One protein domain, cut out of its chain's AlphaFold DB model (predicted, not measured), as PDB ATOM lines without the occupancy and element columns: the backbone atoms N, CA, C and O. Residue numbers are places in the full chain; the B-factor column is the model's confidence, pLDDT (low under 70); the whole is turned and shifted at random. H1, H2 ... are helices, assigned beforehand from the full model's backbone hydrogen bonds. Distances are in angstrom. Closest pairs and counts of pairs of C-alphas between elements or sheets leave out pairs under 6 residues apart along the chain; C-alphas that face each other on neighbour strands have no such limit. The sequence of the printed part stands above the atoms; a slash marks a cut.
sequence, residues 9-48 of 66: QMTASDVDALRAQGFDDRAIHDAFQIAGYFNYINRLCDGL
ATOM      1  N   GLN A   9     -34.467-134.999   2.279       97.88
ATOM      2  CA  GLN A   9     -34.490-133.589   1.882       97.88
ATOM      3  C   GLN A   9     -33.231-132.827   2.321       97.88
ATOM      4  O   GLN A   9     -33.172-131.610   2.137       97.88
ATOM      5  N   MET A  10     -32.266-133.498   2.959       97.00
ATOM      6  CA  MET A  10     -31.014-132.875   3.387       97.00
ATOM      7  C   MET A  10     -30.185-132.433   2.179       97.00
ATOM      8  O   MET A  10     -30.018-133.179   1.216       97.00
ATOM      9  N   THR A  11     -29.638-131.226   2.251       97.56
ATOM     10  CA  THR A  11     -28.783-130.630   1.219       97.56
ATOM     11  C   THR A  11     -27.534-130.015   1.847       97.56
ATOM     12  O   THR A  11     -27.459-129.814   3.061       97.56
ATOM     13  N   ALA A  12     -26.544-129.664   1.019       97.06
ATOM     14  CA  ALA A  12     -25.334-128.978   1.482       97.06
ATOM     15  C   ALA A  12     -25.647-127.662   2.224       97.06
ATOM     16  O   ALA A  12     -25.009-127.359   3.227       97.06
ATOM     17  N   SER A  13     -26.698-126.944   1.810       98.12
ATOM     18  CA  SER A  13     -27.115-125.694   2.455       98.12
ATOM     19  C   SER A  13     -27.534-125.865   3.917       98.12
ATOM     20  O   SER A  13     -27.382-124.931   4.696       98.12
ATOM     21  N   ASP A  14     -28.051-127.034   4.311       97.44
ATOM     22  CA  ASP A  14     -28.373-127.297   5.719       97.44
ATOM     23  C   ASP A  14     -27.095-127.392   6.568       97.44
ATOM     24  O   ASP A  14     -27.066-126.925   7.703       97.44
ATOM     25  N   VAL A  15     -26.025-127.971   6.010       97.44
ATOM     26  CA  VAL A  15     -24.711-128.064   6.664       97.44
ATOM     27  C   VAL A  15     -24.046-126.690   6.715       97.44
ATOM     28  O   VAL A  15     -23.528-126.293   7.756       97.44
ATOM     29  N   ASP A  16     -24.118-125.926   5.626       98.19
ATOM     30  CA  ASP A  16     -23.561-124.572   5.574       98.19
ATOM     31  C   ASP A  16     -24.267-123.623   6.547       98.19
ATOM     32  O   ASP A  16     -23.616-122.790   7.177       98.19
ATOM     33  N   ALA A  17     -25.578-123.790   6.752       97.75
ATOM     34  CA  ALA A  17     -26.312-123.051   7.772       97.75
ATOM     35  C   ALA A  17     -25.794-123.346   9.189       97.75
ATOM     36  O   ALA A  17     -25.702-122.428  10.000       97.75
ATOM     37  N   LEU A  18     -25.408-124.592   9.488       97.44
ATOM     38  CA  LEU A  18     -24.792-124.946  10.772       97.44
ATOM     39  C   LEU A  18     -23.388-124.345  10.904       97.44
ATOM     40  O   LEU A  18     -23.064-123.764  11.938       97.44
ATOM     41  N   ARG A  19     -22.577-124.394   9.842       98.31
ATOM     42  CA  ARG A  19     -21.259-123.739   9.822       98.31
ATOM     43  C   ARG A  19     -21.366-122.233  10.051       98.31
ATOM     44  O   ARG A  19     -20.581-121.670  10.807       98.31
ATOM     45  N   ALA A  20     -22.371-121.582   9.465       98.44
ATOM     46  CA  ALA A  20     -22.636-120.156   9.658       98.44
ATOM     47  C   ALA A  20     -23.015-119.793  11.108       98.44
ATOM     48  O   ALA A  20     -22.845-118.645  11.509       98.44
ATOM     49  N   GLN A  21     -23.487-120.759  11.904       97.81
ATOM     50  CA  GLN A  21     -23.717-120.602  13.348       97.81
ATOM     51  C   GLN A  21     -22.450-120.844  14.190       97.81
ATOM     52  O   GLN A  21     -22.500-120.746  15.413       97.81
ATOM     53  N   GLY A  22     -21.314-121.150  13.557       98.38
ATOM     54  CA  GLY A  22     -20.030-121.362  14.225       98.38
ATOM     55  C   GLY A  22     -19.740-122.809  14.624       98.38
ATOM     56  O   GLY A  22     -18.754-123.045  15.320       98.38
ATOM     57  N   PHE A  23     -20.556-123.779  14.198       98.31
ATOM     58  CA  PHE A  23     -20.236-125.194  14.394       98.31
ATOM     59  C   PHE A  23     -19.144-125.640  13.419       98.31
ATOM     60  O   PHE A  23     -19.222-125.362  12.220       98.31
ATOM     61  N   ASP A  24     -18.142-126.358  13.925       98.31
ATOM     62  CA  ASP A  24     -17.142-126.998  13.077       98.31
ATOM     63  C   ASP A  24     -17.670-128.313  12.476       98.31
ATOM     64  O   ASP A  24     -18.689-128.871  12.897       98.31
ATOM     65  N   ASP A  25     -16.968-128.823  11.463       98.06
ATOM     66  CA  ASP A  25     -17.372-130.051  10.768       98.06
ATOM     67  C   ASP A  25     -17.427-131.264  11.704       98.06
ATOM     68  O   ASP A  25     -18.228-132.175  11.486       98.06
ATOM     69  N   ARG A  26     -16.610-131.273  12.762       98.38
ATOM     70  CA  ARG A  26     -16.595-132.352  13.746       98.38
ATOM     71  C   ARG A  26     -17.867-132.344  14.589       98.38
ATOM     72  O   ARG A  26     -18.519-133.376  14.690       98.38
ATOM     73  N   ALA A  27     -18.262-131.196  15.129       98.19
ATOM     74  CA  ALA A  27     -19.490-131.041  15.898       98.19
ATOM     75  C   ALA A  27     -20.728-131.375  15.054       98.19
ATOM     76  O   ALA A  27     -21.645-132.046  15.530       98.19
ATOM     77  N   ILE A  28     -20.742-130.958  13.782       97.88
ATOM     78  CA  ILE A  28     -21.822-131.300  12.848       97.88
ATOM     79  C   ILE A  28     -21.864-132.813  12.608       97.88
ATOM     80  O   ILE A  28     -22.934-133.420  12.683       97.88
ATOM     81  N   HIS A  29     -20.714-133.437  12.351       97.31
ATOM     82  CA  HIS A  29     -20.620-134.881  12.155       97.31
ATOM     83  C   HIS A  29     -21.096-135.659  13.389       97.31
ATOM     84  O   HIS A  29     -21.901-136.581  13.254       97.31
ATOM     85  N   ASP A  30     -20.667-135.263  14.586       98.25
ATOM     86  CA  ASP A  30     -21.060-135.907  15.841       98.25
ATOM     87  C   ASP A  30     -22.583-135.819  16.054       98.25
ATOM     88  O   ASP A  30     -23.233-136.820  16.369       98.25
ATOM     89  N   ALA A  31     -23.192-134.660  15.775       96.38
ATOM     90  CA  ALA A  31     -24.645-134.495  15.825       96.38
ATOM     91  C   ALA A  31     -25.376-135.406  14.821       96.38
ATOM     92  O   ALA A  31     -26.405-136.006  15.150       96.38
ATOM     93  N   PHE A  32     -24.841-135.542  13.604       96.62
ATOM     94  CA  PHE A  32     -25.399-136.427  12.582       96.62
ATOM     95  C   PHE A  32     -25.297-137.898  12.988       96.62
ATOM     96  O   PHE A  32     -26.259-138.643  12.792       96.62
ATOM     97  N   GLN A  33     -24.176-138.315  13.581       97.19
ATOM     98  CA  GLN A  33     -23.997-139.686  14.055       97.19
ATOM     99  C   GLN A  33     -24.979-140.035  15.167       97.19
ATOM    100  O   GLN A  33     -25.651-141.060  15.073       97.19
ATOM    101  N   ILE A  34     -25.120-139.172  16.178       97.19
ATOM    102  CA  ILE A  34     -26.051-139.399  17.291       97.19
ATOM    103  C   ILE A  34     -27.482-139.508  16.761       97.19
ATOM    104  O   ILE A  34     -28.184-140.478  17.044       97.19
ATOM    105  N   ALA A  35     -27.909-138.547  15.938       96.56
ATOM    106  CA  ALA A  35     -29.248-138.562  15.367       96.56
ATOM    107  C   ALA A  35     -29.487-139.796  14.485       96.56
ATOM    108  O   ALA A  35     -30.537-140.429  14.581       96.56
ATOM    109  N   GLY A  36     -28.519-140.165  13.643       96.38
ATOM    110  CA  GLY A  36     -28.587-141.351  12.793       96.38
ATOM    111  C   GLY A  36     -28.678-142.648  13.596       96.38
ATOM    112  O   GLY A  36     -29.525-143.490  13.300       96.38
ATOM    113  N   TYR A  37     -27.865-142.780  14.642       97.12
ATOM    114  CA  TYR A  37     -27.838-143.945  15.522       97.12
ATOM    115  C   TYR A  37     -29.181-144.169  16.225       97.12
ATOM    116  O   TYR A  37     -29.753-145.254  16.119       97.12
ATOM    117  N   PHE A  38     -29.742-143.136  16.859       95.69
ATOM    118  CA  PHE A  38     -31.050-143.257  17.511       95.69
ATOM    119  C   PHE A  38     -32.174-143.492  16.506       95.69
ATOM    120  O   PHE A  38     -33.054-144.312  16.745       95.69
ATOM    121  N   ASN A  39     -32.126-142.852  15.339       95.56
ATOM    122  CA  ASN A  39     -33.085-143.120  14.274       95.56
ATOM    123  C   ASN A  39     -33.037-144.586  13.799       95.56
ATOM    124  O   ASN A  39     -34.065-145.137  13.405       95.56
ATOM    125  N   TYR A  40     -31.860-145.213  13.778       95.62
ATOM    126  CA  TYR A  40     -31.711-146.628  13.442       95.62
ATOM    127  C   TYR A  40     -32.274-147.530  14.544       95.62
ATOM    128  O   TYR A  40     -33.130-148.366  14.255       95.62
ATOM    129  N   ILE A  41     -31.861-147.322  15.798       95.00
ATOM    130  CA  ILE A  41     -32.327-148.132  16.932       95.00
ATOM    131  C   ILE A  41     -33.833-148.005  17.127       95.00
ATOM    132  O   ILE A  41     -34.497-149.025  17.255       95.00
ATOM    133  N   ASN A  42     -34.393-146.795  17.056       92.38
ATOM    134  CA  ASN A  42     -35.836-146.598  17.199       92.38
ATOM    135  C   ASN A  42     -36.611-147.418  16.159       92.38
ATOM    136  O   ASN A  42     -37.575-148.092  16.503       92.38
ATOM    137  N   ARG A  43     -36.147-147.449  14.900       93.75
ATOM    138  CA  ARG A  43     -36.780-148.264  13.850       93.75
ATOM    139  C   ARG A  43     -36.641-149.760  14.087       93.75
ATOM    140  O   ARG A  43     -37.566-150.494  13.759       93.75
ATOM    141  N   LEU A  44     -35.510-150.216  14.622       95.44
ATOM    142  CA  LEU A  44     -35.352-151.618  15.001       95.44
ATOM    143  C   LEU A  44     -36.293-151.992  16.142       95.44
ATOM    144  O   LEU A  44     -37.012-152.978  16.027       95.44
ATOM    145  N   CYS A  45     -36.306-151.203  17.216       93.12
ATOM    146  CA  CYS A  45     -37.151-151.451  18.375       93.12
ATOM    147  C   CYS A  45     -38.630-151.446  17.989       93.12
ATOM    148  O   CYS A  45     -39.336-152.407  18.277       93.12
ATOM    149  N   ASP A  46     -39.089-150.421  17.273       91.38
ATOM    150  CA  ASP A  46     -40.491-150.327  16.865       91.38
ATOM    151  C   ASP A  46     -40.856-151.384  15.810       91.38
ATOM    152  O   ASP A  46     -41.938-151.960  15.866       91.38
ATOM    153  N   GLY A  47     -39.953-151.688  14.872       94.25
ATOM    154  CA  GLY A  47     -40.196-152.677  13.817       94.25
ATOM    155  C   GLY A  47     -40.214-154.126  14.309       94.25
ATOM    156  O   GLY A  47     -40.921-154.953  13.738       94.25
ATOM    157  N   LEU A  48     -39.454-154.436  15.360       95.50
ATOM    158  CA  LEU A  48     -39.416-155.763  15.980       95.50
ATOM    159  C   LEU A  48     -40.379-155.901  17.168       95.50
ATOM    160  O   LEU A  48     -40.514-157.001  17.697       95.50
TER     161      LEU A  48
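AT A GLANCE: This is residues 9 to 48 of the 66 residues of an uncharacterized protein of Planctomycetes bacterium (UniProt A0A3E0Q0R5). A short helix, H1, and a long helix, H2, meet near their ends as a V with unequal arms, joined by a tight turn. H2 makes the longest axis, and its residues 30 to 48 stick out free of the rest, as do residues 9 to 14 at the other end of the printed part. The printed part has 40 residues with two named helices, H1 then H2, and no named strand, and its class is all helix. It is loose, with a radius of gyration of the C-alphas of 12.9 A, and spans 40 by 20 by 10 A.

HOW THE PARTS SIT: H1, residues 12 to 20, and H2, residues 25 to 48, only just touch, with 3 pairs of C-alphas within 8 A. H2 touches H1 with residues 25 to 28 alone. The closest C-alphas of the two helices are those of Leu 18 and Ile 28, 7.3 A apart. The helices run opposite ways at a steep tilt of 53 degrees, and their centres are 19.2 A apart. In H1 and H2 every O i to N i+4 pair is within hydrogen-bond range.

IN THESE COORDINATES: Residues 9 to 11 come before H1, which begins at C-alpha 12 at (-25.334, -128.978, 1.482) and ends at Ala 20. A tight link of 4 residues leads to H2, which begins at C-alpha 25 at (-17.372, -130.051, 10.768). H2 measures 34.3 A from first to last C-alpha and ends at C-alpha 48 at (-39.416, -155.763, 15.980), while H1 measures 12.3 A.

THE WHOLE: The two C-alphas farthest apart are those of Ala 20 and Leu 48, 39.9 A. The outline is flat, but only just. The printed part has no cut and no long link. The mean pLDDT of the printed part is 96.7, and no printed residue is under 70.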